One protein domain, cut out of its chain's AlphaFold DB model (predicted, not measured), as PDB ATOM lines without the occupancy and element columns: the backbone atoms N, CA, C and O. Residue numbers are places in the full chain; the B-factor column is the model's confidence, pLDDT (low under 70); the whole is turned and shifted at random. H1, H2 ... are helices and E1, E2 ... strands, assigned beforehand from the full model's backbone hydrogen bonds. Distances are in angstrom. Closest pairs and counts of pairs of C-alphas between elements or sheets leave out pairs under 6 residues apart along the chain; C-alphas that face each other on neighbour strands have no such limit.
ATOM      1  N   PHE A 319       5.485  10.910  29.423       86.38
ATOM      2  CA  PHE A 319       6.542  10.554  28.483       86.38
ATOM      3  C   PHE A 319       6.716  11.668  27.454       86.38
ATOM      4  O   PHE A 319       5.882  11.825  26.568       86.38
ATOM      5  N   GLN A 320       7.805  12.432  27.546       86.75
ATOM      6  CA  GLN A 320       8.204  13.339  26.468       86.75
ATOM      7  C   GLN A 320       9.076  12.574  25.468       86.75
ATOM      8  O   GLN A 320      10.031  11.904  25.866       86.75
ATOM      9  N   ILE A 321       8.721  12.642  24.186       85.44
ATOM     10  CA  ILE A 321       9.266  11.788  23.129       85.44
ATOM     11  C   ILE A 321      10.067  12.659  22.155       85.44
ATOM     12  O   ILE A 321       9.504  13.360  21.309       85.44
ATOM     13  N   ASP A 322      11.395  12.615  22.301       84.19
ATOM     14  CA  ASP A 322      12.365  13.393  21.522       84.19
ATOM     15  C   ASP A 322      13.332  12.559  20.647       84.19
ATOM     16  O   ASP A 322      14.153  13.140  19.935       84.19
ATOM     17  N   ASP A 323      13.197  11.226  20.632       82.88
ATOM     18  CA  ASP A 323      13.950  10.280  19.781       82.88
ATOM     19  C   ASP A 323      13.045   9.119  19.295       82.88
ATOM     20  O   ASP A 323      11.875   9.024  19.671       82.88
ATOM     21  N   MET A 324      13.564   8.252  18.421       84.31
ATOM     22  CA  MET A 324      12.795   7.316  17.585       84.31
ATOM     23  C   MET A 324      13.361   5.885  17.536       84.31
ATOM     24  O   MET A 324      14.535   5.630  17.802       84.31
ATOM     25  N   SER A 325      12.518   4.943  17.113       79.12
ATOM     26  CA  SER A 325      12.897   3.564  16.781       79.12
ATOM     27  C   SER A 325      13.545   3.446  15.386       79.12
ATOM     28  O   SER A 325      13.396   4.318  14.536       79.12
ATOM     29  N   GLU A 326      14.190   2.307  15.092       80.81
ATOM     30  CA  GLU A 326      14.421   1.867  13.696       80.81
ATOM     31  C   GLU A 326      13.195   1.128  13.096       80.81
ATOM     32  O   GLU A 326      13.217   0.733  11.927       80.81
ATOM     33  N   SER A 327      12.171   0.834  13.907       83.62
ATOM     34  CA  SER A 327      10.923   0.127  13.573       83.62
ATOM     35  C   SER A 327      10.000   0.158  14.806       83.62
ATOM     36  O   SER A 327      10.426  -0.351  15.846       83.62
ATOM     37  N   PRO A 328       8.764   0.684  14.717       86.00
ATOM     38  CA  PRO A 328       7.953   0.990  15.897       86.00
ATOM     39  C   PRO A 328       7.442  -0.279  16.587       86.00
ATOM     40  O   PRO A 328       6.997  -1.225  15.924       86.00
ATOM     41  N   SER A 329       7.488  -0.323  17.922       88.50
ATOM     42  CA  SER A 329       7.045  -1.490  18.691       88.50
ATOM     43  C   SER A 329       6.365  -1.144  20.019       88.50
ATOM     44  O   SER A 329       6.756  -0.235  20.743       88.50
ATOM     45  N   LEU A 330       5.376  -1.949  20.417       87.62
ATOM     46  CA  LEU A 330       4.662  -1.807  21.696       87.62
ATOM     47  C   LEU A 330       5.497  -2.251  22.922       87.62
ATOM     48  O   LEU A 330       4.972  -2.850  23.865       87.62
ATOM     49  N   PHE A 331       6.809  -2.029  22.867       82.88
ATOM     50  CA  PHE A 331       7.789  -2.207  23.939       82.88
ATOM     51  C   PHE A 331       8.754  -1.014  24.050       82.88
ATOM     52  O   PHE A 331       9.563  -0.992  24.976       82.88
ATOM     53  N   ASP A 332       8.670  -0.049  23.130       84.56
ATOM     54  CA  ASP A 332       9.490   1.162  23.101       84.56
ATOM     55  C   ASP A 332       9.113   2.058  24.302       84.56
ATOM     56  O   ASP A 332       9.956   2.405  25.139       84.56
ATOM     57  N   ILE A 333       7.806   2.332  24.428       86.94
ATOM     58  CA  ILE A 333       7.150   3.009  25.553       86.94
ATOM     59  C   ILE A 333       6.010   2.132  26.094       86.94
ATOM     60  O   ILE A 333       5.298   1.454  25.348       86.94
ATOM     61  N   SER A 334       5.859   2.155  27.415       87.12
ATOM     62  CA  SER A 334       4.775   1.565  28.202       87.12
ATOM     63  C   SER A 334       4.426   2.577  29.296       87.12
ATOM     64  O   SER A 334       5.369   3.095  29.892       87.12
ATOM     65  N   GLY A 335       3.144   2.848  29.561       85.56
ATOM     66  CA  GLY A 335       2.678   3.728  30.644       85.56
ATOM     67  C   GLY A 335       2.282   2.959  31.912       85.56
ATOM     68  O   GLY A 335       2.970   2.996  32.941       85.56
ATOM     69  N   GLY A 336       1.271   2.101  31.784       88.44
ATOM     70  CA  GLY A 336       0.968   1.028  32.729       88.44
ATOM     71  C   GLY A 336      -0.397   1.137  33.400       88.44
ATOM     72  O   GLY A 336      -1.245   0.283  33.143       88.44
ATOM     73  N   SER A 337      -0.565   2.087  34.324       89.06
ATOM     74  CA  SER A 337      -1.827   2.324  35.043       89.06
ATOM     75  C   SER A 337      -1.819   3.689  35.738       89.06
ATOM     76  O   SER A 337      -0.906   4.000  36.509       89.06
ATOM     77  N   GLY A 338      -2.885   4.451  35.523       91.75
ATOM     78  CA  GLY A 338      -2.946   5.898  35.738       91.75
ATOM     79  C   GLY A 338      -3.377   6.564  34.433       91.75
ATOM     80  O   GLY A 338      -3.385   5.894  33.416       91.75
ATOM     81  N   ASN A 339      -3.762   7.840  34.458       93.12
ATOM     82  CA  ASN A 339      -4.138   8.593  33.255       93.12
ATOM     83  C   ASN A 339      -2.872   9.177  32.602       93.12
ATOM     84  O   ASN A 339      -2.487  10.321  32.859       93.12
ATOM     85  N   ASP A 340      -2.175   8.349  31.829       91.81
ATOM     86  CA  ASP A 340      -0.846   8.634  31.286       91.81
ATOM     87  C   ASP A 340      -0.869   9.737  30.204       91.81
ATOM     88  O   ASP A 340      -1.913  10.081  29.639       91.81
ATOM     89  N   LEU A 341       0.303  10.313  29.907       90.88
ATOM     90  CA  LEU A 341       0.491  11.278  28.816       90.88
ATOM     91  C   LEU A 341       1.743  10.962  27.992       90.88
ATOM     92  O   LEU A 341       2.861  11.044  28.498       90.88
ATOM     93  N   ALA A 342       1.569  10.687  26.702       91.50
ATOM     94  CA  ALA A 342       2.645  10.629  25.717       91.50
ATOM     95  C   ALA A 342       2.654  11.905  24.857       91.50
ATOM     96  O   ALA A 342       1.684  12.187  24.161       91.50
ATOM     97  N   ASP A 343       3.748  12.665  24.902       89.31
ATOM     98  CA  ASP A 343       3.947  13.958  24.231       89.31
ATOM     99  C   ASP A 343       5.062  13.841  23.175       89.31
ATOM    100  O   ASP A 343       6.252  13.857  23.506       89.31
ATOM    101  N   ILE A 344       4.690  13.708  21.896       90.25
ATOM    102  CA  ILE A 344       5.635  13.761  20.770       90.25
ATOM    103  C   ILE A 344       5.822  15.222  20.355       90.25
ATOM    104  O   ILE A 344       4.960  15.795  19.690       90.25
ATOM    105  N   ASN A 345       6.968  15.812  20.710       85.56
ATOM    106  CA  ASN A 345       7.234  17.243  20.502       85.56
ATOM    107  C   ASN A 345       8.481  17.573  19.656       85.56
ATOM    108  O   ASN A 345       8.666  18.730  19.264       85.56
ATOM    109  N   ALA A 346       9.329  16.593  19.327       85.75
ATOM    110  CA  ALA A 346      10.526  16.829  18.520       85.75
ATOM    111  C   ALA A 346      10.279  16.629  17.005       85.75
ATOM    112  O   ALA A 346       9.647  15.654  16.598       85.75
ATOM    113  N   PRO A 347      10.832  17.499  16.133       85.69
ATOM    114  CA  PRO A 347      10.615  17.446  14.682       85.69
ATOM    115  C   PRO A 347      11.321  16.281  13.978       85.69
ATOM    116  O   PRO A 347      11.034  16.034  12.809       85.69
ATOM    117  N   ASP A 348      12.272  15.628  14.652       86.12
ATOM    118  CA  ASP A 348      13.127  14.579  14.091       86.12
ATOM    119  C   ASP A 348      12.648  13.154  14.454       86.12
ATOM    120  O   ASP A 348      13.224  12.189  13.956       86.12
ATOM    121  N   VAL A 349      11.590  13.002  15.270       87.81
ATOM    122  CA  VAL A 349      10.964  11.696  15.552       87.81
ATOM    123  C   VAL A 349      10.270  11.199  14.290       87.81
ATOM    124  O   VAL A 349       9.332  11.841  13.820       87.81
ATOM    125  N   THR A 350      10.704  10.059  13.746       91.19
ATOM    126  CA  THR A 350      10.012   9.410  12.624       91.19
ATOM    127  C   THR A 350       9.080   8.307  13.097       91.19
ATOM    128  O   THR A 350       7.882   8.396  12.857       91.19
ATOM    129  N   ASP A 351       9.604   7.293  13.782       91.12
ATOM    130  CA  ASP A 351       8.892   6.029  13.972       91.12
ATOM    131  C   ASP A 351       8.896   5.617  15.450       91.12
ATOM    132  O   ASP A 351       9.966   5.457  16.044       91.12
ATOM    133  N   ILE A 352       7.725   5.431  16.063       91.12
ATOM    134  CA  ILE A 352       7.599   5.147  17.506       91.12
ATOM    135  C   ILE A 352       6.424   4.215  17.820       91.12
ATOM    136  O   ILE A 352       5.325   4.367  17.284       91.12
ATOM    137  N   GLY A 353       6.649   3.234  18.696       91.94
ATOM    138  CA  GLY A 353       5.581   2.449  19.307       91.94
ATOM    139  C   GLY A 353       5.264   2.889  20.740       91.94
ATOM    140  O   GLY A 353       6.140   3.317  21.487       91.94
ATOM    141  N   ILE A 354       3.997   2.803  21.138       92.56
ATOM    142  CA  ILE A 354       3.513   3.269  22.441       92.56
ATOM    143  C   ILE A 354       2.443   2.301  22.943       92.56
ATOM    144  O   ILE A 354       1.470   2.050  22.240       92.56
ATOM    145  N   ARG A 355       2.581   1.784  24.166       93.31
ATOM    146  CA  ARG A 355       1.428   1.324  24.949       93.31
ATOM    147  C   ARG A 355       1.170   2.331  26.059       93.31
ATOM    148  O   ARG A 355       2.114   2.646  26.778       93.31
ATOM    149  N   LEU A 356      -0.066   2.796  26.209       92.00
ATOM    150  CA  LEU A 356      -0.460   3.626  27.348       92.00
ATOM    151  C   LEU A 356      -0.777   2.670  28.516       92.00
ATOM    152  O   LEU A 356       0.166   2.101  29.080       92.00
ATOM    153  N   GLY A 357      -2.035   2.296  28.744       91.75
ATOM    154  CA  GLY A 357      -2.357   0.930  29.168       91.75
ATOM    155  C   GLY A 357      -3.672   0.732  29.912       91.75
ATOM    156  O   GLY A 357      -4.405  -0.206  29.591       91.75
ATOM    157  N   ALA A 358      -3.933   1.526  30.946       92.38
ATOM    158  CA  ALA A 358      -5.114   1.380  31.795       92.38
ATOM    159  C   ALA A 358      -5.366   2.687  32.552       92.38
ATOM    160  O   ALA A 358      -4.821   2.906  33.640       92.38
ATOM    161  N   GLY A 359      -6.227   3.527  31.992       92.12
ATOM    162  CA  GLY A 359      -6.389   4.913  32.407       92.12
ATOM    163  C   GLY A 359      -7.425   5.635  31.559       92.12
ATOM    164  O   GLY A 359      -8.240   5.023  30.882       92.12
ATOM    165  N   ALA A 360      -7.422   6.956  31.631       92.56
ATOM    166  CA  ALA A 360      -7.970   7.807  30.587       92.56
ATOM    167  C   ALA A 360      -6.778   8.539  29.967       92.56
ATOM    168  O   ALA A 360      -6.445   9.658  30.364       92.56
ATOM    169  N   ASP A 361      -6.071   7.827  29.096       94.00
ATOM    170  CA  ASP A 361      -4.718   8.147  28.667       94.00
ATOM    171  C   ASP A 361      -4.718   9.114  27.479       94.00
ATOM    172  O   ASP A 361      -5.633   9.126  26.655       94.00
ATOM    173  N   THR A 362      -3.668   9.928  27.357       92.69
ATOM    174  CA  THR A 362      -3.546  10.918  26.279       92.69
ATOM    175  C   THR A 362      -2.293  10.686  25.436       92.69
ATOM    176  O   THR A 362      -1.178  10.636  25.954       92.69
ATOM    177  N   LEU A 363      -2.457  10.614  24.113       93.81
ATOM    178  CA  LEU A 363      -1.382  10.709  23.125       93.81
ATOM    179  C   LEU A 363      -1.496  12.049  22.388       93.81
ATOM    180  O   LEU A 363      -2.411  12.249  21.592       93.81
ATOM    181  N   PHE A 364      -0.538  12.941  22.624       90.50
ATOM    182  CA  PHE A 364      -0.417  14.244  21.978       90.50
ATOM    183  C   PHE A 364       0.746  14.254  20.976       90.50
ATOM    184  O   PHE A 364       1.838  13.754  21.262       90.50
ATOM    185  N   VAL A 365       0.525  14.840  19.797       91.12
ATOM    186  CA  VAL A 365       1.547  15.001  18.751       91.12
ATOM    187  C   VAL A 365       1.629  16.473  18.354       91.12
ATOM    188  O   VAL A 365       0.868  16.929  17.503       91.12
ATOM    189  N   ASP A 366       2.544  17.221  18.982       88.62
ATOM    190  CA  ASP A 366       2.652  18.685  18.894       88.62
ATOM    191  C   ASP A 366       2.824  19.182  17.447       88.62
ATOM    192  O   ASP A 366       3.411  18.513  16.591       88.62
ATOM    193  N   ALA A 367       2.393  20.417  17.176       86.12
ATOM    194  CA  ALA A 367       2.593  21.108  15.900       86.12
ATOM    195  C   ALA A 367       4.075  21.187  15.447       86.12
ATOM    196  O   ALA A 367       4.357  21.384  14.261       86.12
ATOM    197  N   ALA A 368       5.029  21.048  16.372       84.88
ATOM    198  CA  ALA A 368       6.464  20.981  16.120       84.88
ATOM    199  C   ALA A 368       6.959  19.613  15.612       84.88
ATOM    200  O   ALA A 368       8.024  19.571  14.989       84.88
ATOM    201  N   ALA A 369       6.216  18.517  15.807       88.00
ATOM    202  CA  ALA A 369       6.615  17.148  15.457       88.00
ATOM    203  C   ALA A 369       6.482  16.832  13.947       88.00
ATOM    204  O   ALA A 369       5.933  15.823  13.519       88.00
ATOM    205  N   THR A 370       7.016  17.704  13.087       87.81
ATOM    206  CA  THR A 370       6.787  17.687  11.627       87.81
ATOM    207  C   THR A 370       7.416  16.516  10.848       87.81
ATOM    208  O   THR A 370       7.364  16.522   9.617       87.81
ATOM    209  N   GLY A 371       8.067  15.567  11.527       88.19
ATOM    210  CA  GLY A 371       8.794  14.439  10.928       88.19
ATOM    211  C   GLY A 371       8.135  13.068  11.090       88.19
ATOM    212  O   GLY A 371       8.650  12.101  10.523       88.19
ATOM    213  N   VAL A 372       7.025  12.976  11.832       91.81
ATOM    214  CA  VAL A 372       6.451  11.694  12.263       91.81
ATOM    215  C   VAL A 372       5.909  10.892  11.074       91.81
ATOM    216  O   VAL A 372       4.988  11.304  10.365       91.81
ATOM    217  N   GLN A 373       6.505   9.721  10.863       92.88
ATOM    218  CA  GLN A 373       6.178   8.766   9.813       92.88
ATOM    219  C   GLN A 373       5.262   7.668  10.362       92.88
ATOM    220  O   GLN A 373       4.052   7.830  10.224       92.88
ATOM    221  N   ASP A 374       5.790   6.606  10.980       93.31
ATOM    222  CA  ASP A 374       4.990   5.450  11.410       93.31
ATOM    223  C   ASP A 374       4.820   5.374  12.947       93.31
ATOM    224  O   ASP A 374       5.741   5.006  13.682       93.31
ATOM    225  N   VAL A 375       3.608   5.663  13.444       94.69
ATOM    226  CA  VAL A 375       3.227   5.500  14.864       94.69
ATOM    227  C   VAL A 375       2.425   4.214  15.070       94.69
ATOM    228  O   VAL A 375       1.462   3.953  14.350       94.69
ATOM    229  N   LEU A 376       2.768   3.432  16.095       95.06
ATOM    230  CA  LEU A 376       2.006   2.254  16.527       95.06
ATOM    231  C   LEU A 376       1.567   2.427  17.984       95.06
ATOM    232  O   LEU A 376       2.389   2.281  18.883       95.06
ATOM    233  N   VAL A 377       0.286   2.707  18.226       95.69
ATOM    234  CA  VAL A 377      -0.268   2.913  19.572       95.69
ATOM    235  C   VAL A 377      -1.249   1.807  19.979       95.69
ATOM    236  O   VAL A 377      -2.097   1.378  19.200       95.69
ATOM    237  N   ASP A 378      -1.104   1.346  21.215       95.12
ATOM    238  CA  ASP A 378      -1.974   0.431  21.959       95.12
ATOM    239  C   ASP A 378      -2.507   1.244  23.141       95.12
ATOM    240  O   ASP A 378      -1.741   1.547  24.059       95.12
ATOM    241  N   LEU A 379      -3.760   1.705  23.044       93.81
ATOM    242  CA  LEU A 379      -4.358   2.620  24.023       93.81
ATOM    243  C   LEU A 379      -4.576   1.862  25.341       93.81
ATOM    244  O   LEU A 379      -3.736   1.947  26.237       93.81
ATOM    245  N   GLY A 380      -5.560   0.962  25.380       93.06
ATOM    246  CA  GLY A 380      -5.621  -0.096  26.386       93.06
ATOM    247  C   GLY A 380      -7.030  -0.349  26.894       93.06
ATOM    248  O   GLY A 380      -7.832  -0.956  26.187       93.06
ATOM    249  N   GLU A 381      -7.297   0.047  28.138       91.12
ATOM    250  CA  GLU A 381      -8.629  -0.018  28.747       91.12
ATOM    251  C   GLU A 381      -8.967   1.264  29.528       91.12
ATOM    252  O   GLU A 381      -8.465   1.472  30.638       91.12
ATOM    253  N   GLY A 382      -9.906   2.056  28.996       89.44
ATOM    254  CA  GLY A 382     -10.593   3.111  29.742       89.44
ATOM    255  C   GLY A 382     -11.309   4.151  28.878       89.44
ATOM    256  O   GLY A 382     -12.413   3.873  28.407       89.44
ATOM    257  N   ARG A 383     -10.763   5.371  28.769       89.12
ATOM    258  CA  ARG A 383     -11.309   6.429  27.893       89.12
ATOM    259  C   ARG A 383     -10.196   7.336  27.388       89.12
ATOM    260  O   ARG A 383      -9.902   8.376  27.987       89.12
ATOM    261  N   ASP A 384      -9.632   6.954  26.262       92.44
ATOM    262  CA  ASP A 384      -8.352   7.466  25.806       92.44
ATOM    263  C   ASP A 384      -8.528   8.565  24.744       92.44
ATOM    264  O   ASP A 384      -9.564   8.693  24.082       92.44
ATOM    265  N   THR A 385      -7.534   9.445  24.623       91.12
ATOM    266  CA  THR A 385      -7.560  10.612  23.732       91.12
ATOM    267  C   THR A 385      -6.300  10.666  22.874       91.12
ATOM    268  O   THR A 385      -5.192  10.789  23.385       91.12
ATOM    269  N   ILE A 386      -6.466  10.637  21.553       92.06
ATOM    270  CA  ILE A 386      -5.409  10.948  20.586       92.06
ATOM    271  C   ILE A 386      -5.650  12.365  20.053       92.06
ATOM    272  O   ILE A 386      -6.731  12.664  19.547       92.06
ATOM    273  N   GLU A 387      -4.643  13.229  20.118       89.62
ATOM    274  CA  GLU A 387      -4.709  14.626  19.684       89.62
ATOM    275  C   GLU A 387      -3.529  14.936  18.750       89.62
ATOM    276  O   GLU A 387      -2.363  14.895  19.154       89.62
ATOM    277  N   LEU A 388      -3.829  15.173  17.467       89.81
ATOM    278  CA  LEU A 388      -2.829  15.374  16.416       89.81
ATOM    279  C   LEU A 388      -2.753  16.850  16.009       89.81
ATOM    280  O   LEU A 388      -3.545  17.325  15.191       89.81
ATOM    281  N   ASP A 389      -1.753  17.555  16.541       86.06
ATOM    282  CA  ASP A 389      -1.454  18.945  16.184       86.06
ATOM    283  C   ASP A 389      -0.477  19.061  14.998       86.06
ATOM    284  O   ASP A 389      -0.353  20.122  14.374       86.06
ATOM    285  N   SER A 390       0.180  17.959  14.626       85.75
ATOM    286  CA  SER A 390       0.907  17.806  13.365       85.75
ATOM    287  C   SER A 390       0.551  16.507  12.630       85.75
ATOM    288  O   SER A 390      -0.203  15.659  13.103       85.75
ATOM    289  N   HIS A 391       1.054  16.383  11.401       86.50
ATOM    290  CA  HIS A 391       0.718  15.283  10.502       86.50
ATOM    291  C   HIS A 391       1.593  14.054  10.754       86.50
ATOM    292  O   HIS A 391       2.783  14.072  10.449       86.50
ATOM    293  N   VAL A 392       0.966  12.975  11.214       90.44
ATOM    294  CA  VAL A 392       1.545  11.626  11.285       90.44
ATOM    295  C   VAL A 392       1.316  10.914   9.951       90.44
ATOM    296  O   VAL A 392       0.162  10.800   9.538       90.44
ATOM    297  N   GLN A 393       2.352  10.435   9.254       92.19
ATOM    298  CA  GLN A 393       2.169   9.854   7.912       92.19
ATOM    299  C   GLN A 393       1.300   8.582   7.937       92.19
ATOM    300  O   GLN A 393       0.325   8.479   7.181       92.19
ATOM    301  N   THR A 394       1.627   7.625   8.810       93.69
ATOM    302  CA  THR A 394       0.792   6.463   9.121       93.69
ATOM    303  C   THR A 394       0.707   6.246  10.631       93.69
ATOM    304  O   THR A 394       1.694   6.328  11.356       93.69
ATOM    305  N   MET A 395      -0.499   5.985  11.123       94.75
ATOM    306  CA  MET A 395      -0.753   5.620  12.512       94.75
ATOM    307  C   MET A 395      -1.528   4.307  12.536       94.75
ATOM    308  O   MET A 395      -2.498   4.149  11.795       94.75
ATOM    309  N   VAL A 396      -1.130   3.375  13.394       95.50
ATOM    310  CA  VAL A 396      -1.878   2.155  13.705       95.50
ATOM    311  C   VAL A 396      -2.316   2.225  15.160       95.50
ATOM    312  O   VAL A 396      -1.475   2.351  16.043       95.50
ATOM    313  N   VAL A 397      -3.623   2.133  15.389       95.00
ATOM    314  CA  VAL A 397      -4.266   2.213  16.701       95.00
ATOM    315  C   VAL A 397      -4.887   0.858  17.047       95.00
ATOM    316  O   VAL A 397      -5.702   0.321  16.286       95.00
ATOM    317  N   GLN A 398      -4.509   0.314  18.198       93.81
ATOM    318  CA  GLN A 398      -5.119  -0.849  18.841       93.81
ATOM    319  C   GLN A 398      -5.939  -0.398  20.054       93.81
ATOM    320  O   GLN A 398      -5.580   0.577  20.711       93.81
ATOM    321  N   ASN A 399      -7.017  -1.135  20.341       91.12
ATOM    322  CA  ASN A 399      -7.893  -0.916  21.497       91.12
ATOM    323  C   ASN A 399      -8.456   0.520  21.592       91.12
ATOM    324  O   ASN A 399      -8.443   1.105  22.662       91.12
ATOM    325  N   PHE A 400      -8.933   1.078  20.469       90.12
ATOM    326  CA  PHE A 400      -9.751   2.301  20.473       90.12
ATOM    327  C   PHE A 400     -11.218   1.894  20.625       90.12
ATOM    328  O   PHE A 400     -11.791   1.311  19.700       90.12
ATOM    329  N   ASP A 401     -11.804   2.174  21.779       86.00
ATOM    330  CA  ASP A 401     -13.146   1.755  22.174       86.00
ATOM    331  C   ASP A 401     -14.224   2.816  21.850       86.00
ATOM    332  O   ASP A 401     -14.007   3.783  21.115       86.00
ATOM    333  N   ALA A 402     -15.458   2.603  22.316       80.56
ATOM    334  CA  ALA A 402     -16.607   3.442  21.957       80.56
ATOM    335  C   ALA A 402     -16.664   4.811  22.667       80.56
ATOM    336  O   ALA A 402     -17.374   5.698  22.192       80.56
ATOM    337  N   ASP A 403     -15.957   4.981  23.787       81.06
ATOM    338  CA  ASP A 403     -15.895   6.242  24.538       81.06
ATOM    339  C   ASP A 403     -14.653   7.092  24.181       81.06
ATOM    340  O   ASP A 403     -14.618   8.278  24.523       81.06
ATOM    341  N   ASP A 404     -13.692   6.520  23.447       87.44
ATOM    342  CA  ASP A 404     -12.415   7.140  23.070       87.44
ATOM    343  C   ASP A 404     -12.555   8.248  22.024       87.44
ATOM    344  O   ASP A 404     -13.525   8.316  21.255       87.44
ATOM    345  N   LEU A 405     -11.544   9.119  21.984       86.88
ATOM    346  CA  LEU A 405     -11.535  10.339  21.190       86.88
ATOM    347  C   LEU A 405     -10.300  10.459  20.288       86.88
ATOM    348  O   LEU A 405      -9.168  10.323  20.742       86.88
ATOM    349  N   LEU A 406     -10.515  10.831  19.025       87.31
ATOM    350  CA  LEU A 406      -9.471  11.355  18.134       87.31
ATOM    351  C   LEU A 406      -9.769  12.822  17.786       87.31
ATOM    352  O   LEU A 406     -10.893  13.135  17.397       87.31
ATOM    353  N   ILE A 407      -8.775  13.707  17.895       83.88
ATOM    354  CA  ILE A 407      -8.854  15.144  17.574       83.88
ATOM    355  C   ILE A 407      -7.808  15.499  16.504       83.88
ATOM    356  O   ILE A 407      -6.659  15.072  16.603       83.88
ATOM    357  N   LEU A 408      -8.208  16.285  15.494       79.44
ATOM    358  CA  LEU A 408      -7.413  16.603  14.296       79.44
ATOM    359  C   LEU A 408      -7.385  18.120  13.947       79.44
ATOM    360  O   LEU A 408      -7.581  18.468  12.784       79.44
ATOM    361  N   ASP A 409      -7.185  19.027  14.920       64.88
ATOM    362  CA  ASP A 409      -7.380  20.497  14.738       64.88
ATOM    363  C   ASP A 409      -6.172  21.408  15.098       64.88
ATOM    364  O   ASP A 409      -6.278  22.630  15.003       64.88
ATOM    365  N   GLY A 410      -4.993  20.895  15.491       55.94
ATOM    366  CA  GLY A 410      -3.866  21.793  15.843       55.94
ATOM    367  C   GLY A 410      -4.129  22.618  17.109       55.94
ATOM    368  O   GLY A 410      -3.883  23.830  17.135       55.94
ATOM    369  N   GLY A 411      -4.733  21.976  18.108       41.03
ATOM    370  CA  GLY A 411      -5.614  22.585  19.085       41.03
ATOM    371  C   GLY A 411      -5.400  22.151  20.529       41.03
ATOM    372  O   GLY A 411      -6.412  22.018  21.220       41.03
ATOM    373  N   ARG A 412      -4.143  22.029  21.006       44.31
ATOM    374  CA  ARG A 412      -3.839  21.854  22.446       44.31
ATOM    375  C   ARG A 412      -4.847  22.573  23.345       44.31
ATOM    376  O   ARG A 412      -4.976  23.807  23.282       44.31
ATOM    377  N   PHE A 423     -18.812  19.238  17.452       34.28
ATOM    378  CA  PHE A 423     -19.456  18.110  16.774       34.28
ATOM    379  C   PHE A 423     -19.798  18.464  15.316       34.28
ATOM    380  O   PHE A 423     -20.749  19.215  15.055       34.28
ATOM    381  N   TYR A 424     -19.080  17.877  14.354       38.12
ATOM    382  CA  TYR A 424     -19.449  17.945  12.943       38.12
ATOM    383  C   TYR A 424     -20.770  17.194  12.749       38.12
ATOM    384  O   TYR A 424     -20.831  15.970  12.689       38.12
ATOM    385  N   ALA A 425     -21.866  17.954  12.699       33.00
ATOM    386  CA  ALA A 425     -23.239  17.463  12.849       33.00
ATOM    387  C   ALA A 425     -23.809  16.709  11.622       33.00
ATOM    388  O   ALA A 425     -25.009  16.771  11.337       33.00
ATOM    389  N   ALA A 426     -22.955  15.997  10.890       45.59
ATOM    390  CA  ALA A 426     -23.305  15.035   9.858       45.59
ATOM    391  C   ALA A 426     -22.486  13.762  10.106       45.59
ATOM    392  O   ALA A 426     -21.262  13.812  10.058       45.59
ATOM    393  N   ALA A 427     -23.163  12.637  10.365       51.19
ATOM    394  CA  ALA A 427     -22.496  11.361  10.623       51.19
ATOM    395  C   ALA A 427     -21.506  11.024   9.485       51.19
ATOM    396  O   ALA A 427     -21.901  11.117   8.313       51.19
ATOM    397  N   PRO A 428     -20.244  10.668   9.800       58.16
ATOM    398  CA  PRO A 428     -19.205  10.484   8.797       58.16
ATOM    399  C   PRO A 428     -19.579   9.362   7.824       58.16
ATOM    400  O   PRO A 428     -20.046   8.290   8.211       58.16
ATOM    401  N   VAL A 429     -19.385   9.606   6.527       67.31
ATOM    402  CA  VAL A 429     -19.725   8.629   5.485       67.31
ATOM    403  C   VAL A 429     -18.617   7.581   5.410       67.31
ATOM    404  O   VAL A 429     -17.659   7.732   4.658       67.31
ATOM    405  N   VAL A 430     -18.751   6.511   6.195       76.50
ATOM    406  CA  VAL A 430     -17.802   5.390   6.180       76.50
ATOM    407  C   VAL A 430     -17.983   4.570   4.897       76.50
ATOM    408  O   VAL A 430     -18.983   3.871   4.709       76.50
ATOM    409  N   PHE A 431     -17.010   4.647   3.991       84.62
ATOM    410  CA  PHE A 431     -17.002   3.902   2.732       84.62
ATOM    411  C   PHE A 431     -16.606   2.427   2.932       84.62
ATOM    412  O   PHE A 431     -15.918   2.059   3.878       84.62
ATOM    413  N   THR A 432     -16.996   1.549   2.004       86.56
ATOM    414  CA  THR A 432     -16.709   0.098   2.083       86.56
ATOM    415  C   THR A 432     -15.394  -0.321   1.406       86.56
ATOM    416  O   THR A 432     -15.213  -1.499   1.099       86.56
ATOM    417  N   SER A 433     -14.538   0.639   1.041       87.25
ATOM    418  CA  SER A 433     -13.227   0.420   0.408       87.25
ATOM    419  C   SER A 433     -12.506   1.746   0.174       87.25
ATOM    420  O   SER A 433     -13.144   2.688  -0.300       87.25
ATOM    421  N   GLU A 434     -11.185   1.753   0.346       88.62
ATOM    422  CA  GLU A 434     -10.252   2.850   0.035       88.62
ATOM    423  C   GLU A 434     -10.597   3.606  -1.261       88.62
ATOM    424  O   GLU A 434     -10.823   4.811  -1.239       88.62
ATOM    425  N   LEU A 435     -10.740   2.891  -2.385       88.69
ATOM    426  CA  LEU A 435     -11.023   3.481  -3.700       88.69
ATOM    427  C   LEU A 435     -12.291   4.354  -3.727       88.69
ATOM    428  O   LEU A 435     -12.340   5.311  -4.485       88.69
ATOM    429  N   LEU A 436     -13.307   4.038  -2.916       87.50
ATOM    430  CA  LEU A 436     -14.548   4.821  -2.845       87.50
ATOM    431  C   LEU A 436     -14.423   6.048  -1.933       87.50
ATOM    432  O   LEU A 436     -15.156   7.008  -2.144       87.50
ATOM    433  N   ALA A 437     -13.506   6.026  -0.962       85.12
ATOM    434  CA  ALA A 437     -13.154   7.199  -0.164       85.12
ATOM    435  C   ALA A 437     -12.266   8.161  -0.971       85.12
ATOM    436  O   ALA A 437     -12.516   9.363  -0.998       85.12
ATOM    437  N   LEU A 438     -11.294   7.629  -1.722       85.69
ATOM    438  CA  LEU A 438     -10.442   8.416  -2.619       85.69
ATOM    439  C   LEU A 438     -11.215   9.020  -3.810       85.69
ATOM    440  O   LEU A 438     -10.897  10.129  -4.225       85.69
ATOM    441  N   ASP A 439     -12.247   8.343  -4.334       86.00
ATOM    442  CA  ASP A 439     -13.178   8.909  -5.336       86.00
ATOM    443  C   ASP A 439     -14.154   9.950  -4.733       86.00
ATOM    444  O   ASP A 439     -14.844  10.643  -5.489       86.00
ATOM    445  N   ALA A 440     -14.261  10.040  -3.400       81.56
ATOM    446  CA  ALA A 440     -15.110  11.013  -2.709       81.56
ATOM    447  C   ALA A 440     -14.376  12.326  -2.395       81.56
ATOM    448  O   ALA A 440     -15.003  13.380  -2.510       81.56
ATOM    449  N   LEU A 441     -13.077  12.248  -2.069       76.31
ATOM    450  CA  LEU A 441     -12.211  13.409  -1.846       76.31
ATOM    451  C   LEU A 441     -12.301  14.405  -3.005       76.31
ATOM    452  O   LEU A 441     -12.203  14.052  -4.186       76.31
ATOM    453  N   THR A 442     -12.475  15.675  -2.659       69.81
ATOM    454  CA  THR A 442     -12.594  16.757  -3.630       69.81
ATOM    455  C   THR A 442     -11.251  17.476  -3.817       69.81
ATOM    456  O   THR A 442     -10.186  16.874  -3.729       69.81
ATOM    457  N   THR A 443     -11.271  18.762  -4.179       60.50
ATOM    458  CA  THR A 443     -10.057  19.598  -4.250       60.50
ATOM    459  C   THR A 443     -10.123  20.779  -3.279       60.50
ATOM    460  O   THR A 443      -9.469  21.802  -3.510       60.50
ATOM    461  N   THR A 444     -10.975  20.701  -2.254       59.38
ATOM    462  CA  THR A 444     -10.845  21.532  -1.051       59.38
ATOM    463  C   THR A 444      -9.809  20.900  -0.139       59.38
ATOM    464  O   THR A 444      -9.732  19.683  -0.091       59.38
ATOM    465  N   HIS A 445      -9.000  21.729   0.519       59.91
ATOM    466  CA  HIS A 445      -8.030  21.245   1.502       59.91
ATOM    467  C   HIS A 445      -8.770  20.767   2.753       59.91
ATOM    468  O   HIS A 445      -9.923  21.166   2.963       59.91
ATOM    469  N   ASP A 446      -8.075  19.989   3.575       64.56
ATOM    470  CA  ASP A 446      -8.481  19.643   4.935       64.56
ATOM    471  C   ASP A 446      -9.745  18.752   4.937       64.56
ATOM    472  O   ASP A 446     -10.616  18.836   5.801       64.56
ATOM    473  N   GLU A 447      -9.869  17.893   3.912       74.88
ATOM    474  CA  GLU A 447     -10.975  16.943   3.761       74.88
ATOM    475  C   GLU A 447     -10.613  15.581   4.376       74.88
ATOM    476  O   GLU A 447      -9.630  14.942   3.992       74.88
ATOM    477  N   VAL A 448     -11.434  15.125   5.327       80.50
ATOM    478  CA  VAL A 448     -11.262  13.845   6.029       80.50
ATOM    479  C   VAL A 448     -12.288  12.824   5.544       80.50
ATOM    480  O   VAL A 448     -13.493  13.088   5.536       80.50
ATOM    481  N   VAL A 449     -11.823  11.629   5.164       81.38
ATOM    482  CA  VAL A 449     -12.677  10.526   4.692       81.38
ATOM    483  C   VAL A 449     -12.401   9.222   5.438       81.38
ATOM    484  O   VAL A 449     -11.260   8.852   5.698       81.38
ATOM    485  N   ALA A 450     -13.473   8.495   5.750       85.81
ATOM    486  CA  ALA A 450     -13.442   7.251   6.511       85.81
ATOM    487  C   ALA A 450     -13.762   6.041   5.624       85.81
ATOM    488  O   ALA A 450     -14.678   6.098   4.803       85.81
ATOM    489  N   TYR A 451     -13.085   4.909   5.812       86.69
ATOM    490  CA  TYR A 451     -13.500   3.643   5.203       86.69
ATOM    491  C   TYR A 451     -13.219   2.432   6.094       86.69
ATOM    492  O   TYR A 451     -12.415   2.486   7.014       86.69
ATOM    493  N   GLN A 452     -13.884   1.318   5.807       86.94
ATOM    494  CA  GLN A 452     -13.672   0.037   6.483       86.94
ATOM    495  C   GLN A 452     -13.441  -1.072   5.453       86.94
ATOM    496  O   GLN A 452     -14.072  -1.082   4.390       86.94
ATOM    497  N   ASN A 453     -12.543  -2.015   5.756       86.31
ATOM    498  CA  ASN A 453     -12.289  -3.186   4.903       86.31
ATOM    499  C   ASN A 453     -13.092  -4.438   5.339       86.31
ATOM    500  O   ASN A 453     -13.116  -5.439   4.619       86.31
ATOM    501  N   GLY A 454     -13.781  -4.363   6.487       82.06
ATOM    502  CA  GLY A 454     -14.535  -5.461   7.109       82.06
ATOM    503  C   GLY A 454     -13.758  -6.255   8.170       82.06
ATOM    504  O   GLY A 454     -14.262  -7.268   8.654       82.06
ATOM    505  N   GLN A 455     -12.542  -5.826   8.500       86.38
ATOM    506  CA  GLN A 455     -11.739  -6.230   9.660       86.38
ATOM    507  C   GLN A 455     -11.233  -4.964  10.365       86.38
ATOM    508  O   GLN A 455     -11.531  -4.745  11.532       86.38
ATOM    509  N   ASP A 456     -10.556  -4.105   9.602       89.81
ATOM    510  CA  ASP A 456      -9.960  -2.854  10.055       89.81
ATOM    511  C   ASP A 456     -10.780  -1.641   9.586       89.81
ATOM    512  O   ASP A 456     -11.415  -1.664   8.514       89.81
ATOM    513  N   SER A 457     -10.681  -0.556  10.353       88.38
ATOM    514  CA  SER A 457     -11.185   0.774   9.994       88.38
ATOM    515  C   SER A 457     -10.040   1.722   9.633       88.38
ATOM    516  O   SER A 457      -8.919   1.564  10.107       88.38
ATOM    517  N   TYR A 458     -10.318   2.729   8.808       89.62
ATOM    518  CA  TYR A 458      -9.330   3.687   8.320       89.62
ATOM    519  C   TYR A 458      -9.904   5.099   8.241       89.62
ATOM    520  O   TYR A 458     -11.043   5.293   7.808       89.62
ATOM    521  N   LEU A 459      -9.065   6.076   8.566       88.62
ATOM    522  CA  LEU A 459      -9.301   7.502   8.400       88.62
ATOM    523  C   LEU A 459      -8.166   8.091   7.556       88.62
ATOM    524  O   LEU A 459      -6.991   7.842   7.830       88.62
ATOM    525  N   LEU A 460      -8.512   8.850   6.519       86.25
ATOM    526  CA  LEU A 460      -7.562   9.534   5.643       86.25
ATOM    527  C   LEU A 460      -7.783  11.043   5.748       86.25
ATOM    528  O   LEU A 460      -8.915  11.498   5.577       86.25
ATOM    529  N   VAL A 461      -6.710  11.795   5.978       84.69
ATOM    530  CA  VAL A 461      -6.695  13.266   6.025       84.69
ATOM    531  C   VAL A 461      -5.966  13.795   4.787       84.69
ATOM    532  O   VAL A 461      -4.857  13.350   4.489       84.69
ATOM    533  N   GLU A 462      -6.577  14.728   4.055       82.00
ATOM    534  CA  GLU A 462      -5.981  15.418   2.901       82.00
ATOM    535  C   GLU A 462      -5.541  16.838   3.299       82.00
ATOM    536  O   GLU A 462      -6.348  17.619   3.785       82.00
ATOM    537  N   ASN A 463      -4.264  17.188   3.090       71.62
ATOM    538  CA  ASN A 463      -3.705  18.530   3.361       71.62
ATOM    539  C   ASN A 463      -3.476  19.284   2.042       71.62
ATOM    540  O   ASN A 463      -2.369  19.684   1.670       71.62
ATOM    541  N   GLY A 464      -4.550  19.392   1.267       62.66
ATOM    542  CA  GLY A 464      -4.571  20.011  -0.042       62.66
ATOM    543  C   GLY A 464      -3.902  19.214  -1.167       62.66
ATOM    544  O   GLY A 464      -3.147  18.254  -0.996       62.66
ATOM    545  N   ALA A 465      -4.172  19.694  -2.384       62.94
ATOM    546  CA  ALA A 465      -3.608  19.225  -3.652       62.94
ATOM    547  C   ALA A 465      -3.869  17.748  -4.037       62.94
ATOM    548  O   ALA A 465      -3.312  17.288  -5.038       62.94
ATOM    549  N   GLY A 466      -4.760  17.042  -3.338       66.06
ATOM    550  CA  GLY A 466      -5.131  15.650  -3.596       66.06
ATOM    551  C   GLY A 466      -4.132  14.633  -3.043       66.06
ATOM    552  O   GLY A 466      -4.003  13.544  -3.604       66.06
ATOM    553  N   THR A 467      -3.390  14.988  -1.991       78.62
ATOM    554  CA  THR A 467      -2.430  14.099  -1.321       78.62
ATOM    555  C   THR A 467      -2.825  13.850   0.127       78.62
ATOM    556  O   THR A 467      -2.911  14.792   0.911       78.62
ATOM    557  N   ILE A 468      -3.006  12.572   0.477       83.56
ATOM    558  CA  ILE A 468      -3.177  12.145   1.867       83.56
ATOM    559  C   ILE A 468      -1.910  12.502   2.642       83.56
ATOM    560  O   ILE A 468      -0.808  12.136   2.227       83.56
ATOM    561  N   SER A 469      -2.081  13.228   3.740       86.19
ATOM    562  CA  SER A 469      -1.018  13.644   4.652       86.19
ATOM    563  C   SER A 469      -0.965  12.773   5.904       86.19
ATOM    564  O   SER A 469       0.128  12.503   6.392       86.19
ATOM    565  N   THR A 470      -2.119  12.278   6.366       89.19
ATOM    566  CA  THR A 470      -2.228  11.361   7.508       89.19
ATOM    567  C   THR A 470      -3.170  10.200   7.208       89.19
ATOM    568  O   THR A 470      -4.271  10.389   6.691       89.19
ATOM    569  N   THR A 471      -2.721   8.987   7.535       91.88
ATOM    570  CA  THR A 471      -3.497   7.740   7.443       91.88
ATOM    571  C   THR A 471      -3.572   7.087   8.818       91.88
ATOM    572  O   THR A 471      -2.586   6.506   9.263       91.88
ATOM    573  N   VAL A 472      -4.731   7.132   9.473       92.50
ATOM    574  CA  VAL A 472      -4.970   6.386  10.720       92.50
ATOM    575  C   VAL A 472      -5.654   5.067  10.378       92.50
ATOM    576  O   VAL A 472      -6.708   5.055   9.743       92.50
ATOM    577  N   LYS A 473      -5.063   3.948  10.789       93.31
ATOM    578  CA  LYS A 473      -5.673   2.620  10.804       93.31
ATOM    579  C   LYS A 473      -6.089   2.299  12.237       93.31
ATOM    580  O   LYS A 473      -5.248   2.325  13.124       93.31
ATOM    581  N   PHE A 474      -7.328   1.872  12.434       92.12
ATOM    582  CA  PHE A 474      -7.769   1.214  13.662       92.12
ATOM    583  C   PHE A 474      -7.876  -0.296  13.409       92.12
ATOM    584  O   PHE A 474      -8.436  -0.714  12.392       92.12
ATOM    585  N   GLU A 475      -7.334  -1.123  14.305       90.56
ATOM    586  CA  GLU A 475      -7.290  -2.590  14.131       90.56
ATOM    587  C   GLU A 475      -8.616  -3.320  14.446       90.56
ATOM    588  O   GLU A 475      -8.657  -4.549  14.418       90.56
ATOM    589  N   ASP A 476      -9.708  -2.582  14.678       76.38
ATOM    590  CA  ASP A 476     -11.076  -3.115  14.754       76.38
ATOM    591  C   ASP A 476     -12.078  -2.282  13.911       76.38
ATOM    592  O   ASP A 476     -11.802  -1.172  13.435       76.38
ATOM    593  N   THR A 477     -13.270  -2.835  13.671       69.25
ATOM    594  CA  THR A 477     -14.348  -2.262  12.845       69.25
ATOM    595  C   THR A 477     -15.180  -1.227  13.628       69.25
ATOM    596  O   THR A 477     -16.410  -1.271  13.660       69.25
ATOM    597  N   ILE A 478     -14.489  -0.300  14.290       66.50
ATOM    598  CA  ILE A 478     -15.042   0.590  15.319       66.50
ATOM    599  C   ILE A 478     -15.840   1.775  14.781       66.50
ATOM    600  O   ILE A 478     -16.723   2.248  15.494       66.50
ATOM    601  N   LEU A 479     -15.564   2.230  13.545       63.31
ATOM    602  CA  LEU A 479     -16.158   3.432  12.936       63.31
ATOM    603  C   LEU A 479     -17.673   3.268  12.741       63.31
ATOM    604  O   LEU A 479     -18.168   2.823  11.700       63.31
ATOM    605  N   THR A 480     -18.395   3.632  13.793       60.66
ATOM    606  CA  THR A 480     -19.828   3.427  14.014       60.66
ATOM    607  C   THR A 480     -20.472   4.740  14.462       60.66
ATOM    608  O   THR A 480     -19.796   5.753  14.604       60.66
ATOM    609  N   ASP A 481     -21.780   4.733  14.735       52.91
ATOM    610  CA  ASP A 481     -22.501   5.900  15.269       52.91
ATOM    611  C   ASP A 481     -22.034   6.337  16.687       52.91
ATOM    612  O   ASP A 481     -22.595   7.291  17.229       52.91
ATOM    613  N   TYR A 482     -21.057   5.644  17.294       57.97
ATOM    614  CA  TYR A 482     -20.532   5.915  18.641       57.97
ATOM    615  C   TYR A 482     -19.105   6.486  18.668       57.97
ATOM    616  O   TYR A 482     -18.785   7.191  19.617       57.97
ATOM    617  N   SER A 483     -18.266   6.240  17.651       66.19
ATOM    618  CA  SER A 483     -16.875   6.727  17.638       66.19
ATOM    619  C   SER A 483     -16.813   8.249  17.723       66.19
ATOM    620  O   SER A 483     -17.399   8.940  16.882       66.19
ATOM    621  N   GLN A 484     -16.054   8.781  18.678       73.62
ATOM    622  CA  GLN A 484     -15.857  10.220  18.796       73.62
ATOM    623  C   GLN A 484     -14.601  10.611  18.008       73.62
ATOM    624  O   GLN A 484     -13.471  10.342  18.402       73.62
ATOM    625  N   ILE A 485     -14.806  11.228  16.843       73.88
ATOM    626  CA  ILE A 485     -13.729  11.793  16.025       73.88
ATOM    627  C   ILE A 485     -14.080  13.250  15.739       73.88
ATOM    628  O   ILE A 485     -15.136  13.542  15.174       73.88
ATOM    629  N   ILE A 486     -13.195  14.149  16.159       72.50
ATOM    630  CA  ILE A 486     -13.271  15.590  15.942       72.50
ATOM    631  C   ILE A 486     -12.286  15.958  14.827       72.50
ATOM    632  O   ILE A 486     -11.112  15.589  14.854       72.50
TER     633      ILE A 486
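AT A GLANCE: This is residues 319 to 412 and 423 to 486 of the 487 residues of an uncharacterized protein of Geminicoccus sp (UniProt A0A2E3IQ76). The chain is wound in stacked, flattened turns that set two sheets face to face: E2, E4, E6 and E8 form one wall, E3, E5 and E7 the other. Beyond these turns the second sheet continues through E11, E10 and E9, twisting strongly, with the small helix H1 over its far end, while E12 returns to the edge of the first. The printed part has 158 residues with eight named strands, then one named helix and four more strands; 67 residues, under half, are in named elements, and the class is mostly strand. The sheet E1 E2 E4 E6 E8 E12 is parallel and the sheet E3 E5 E7 E11 E10 E9 is mixed. The whole is compact, with a radius of gyration of the C-alphas of 14.9 A and spans of 39 by 30 by 27 A.

HOW THE PARTS SIT: In the sheet E3 E5 E7 E11 E10 E9, E3, residues 352 to 359, is parallel to E5, residues 374 to 382, at 7 degrees, with N 354 and O 376 2.8 A apart, within hydrogen-bond range. E7, residues 394 to 398, is parallel to E5, with N 377 and O 396 at 2.8 A, and to E11, residues 468 to 474, with N 395 and O 471 at 2.8 A. E9, residues 447 to 452, E10, residues 457 to 462, and E11 form a meander, each strand the antiparallel neighbour of the one before; its hairpins have N 451 and O 458 at 2.9 A and N 459 and O 472 at 2.8 A. H1, residues 434 to 438, is on this sheet at a height of 8.1 A, only just over E10 with 3 of its 5 C-alphas; the closest C-alphas of H1 and E9 are those of Ala 437 and Val 449, 5.9 A. In H1 every O i to N i+4 pair is within hydrogen-bond range. The other sheet runs E1, residues 319 to 321, E2, 341 to 344, E4, 362 to 365, E6, 385 to 388, E8, 405 to 407, and E12, 484 to 486. Its neighbours are parallel, with N 321 and O 343 at 2.8 A, N 342 and O 362 at 2.8 A, N 363 and O 385 at 2.8 A, N 386 and O 405 at 2.8 A, and N 486 and O 406 at 2.8 A. The two sheets form a sandwich, two sheets face to face, with best planes 19 degrees apart.

IN THESE COORDINATES: E5 is the longest strand, 24.2 A from C-alpha 374 at (4.990, 5.450, 11.410) to C-alpha 382; E3 spans 20.4 A, E9 17.3 A, E10 17.1 A and E11 16.7 A. E1 begins at C-alpha 319, (6.542, 10.554, 28.483), and E12 ends at C-alpha 486, (-13.271, 15.590, 15.942).

THE WHOLE: The C-alphas of Ser 337 and Thr 443 are the two farthest apart, 43.7 A. Residues 413 to 422 are not printed, and C-alphas 412 and 423 are 17.0 A apart across the cut. The link E1 to E2 is long, with 19 residues. The mean pLDDT of the printed part is 82.5; residues 409 to 412, 423 to 429, 442 to 446, 464 to 466 and 477 to 483 are under 70.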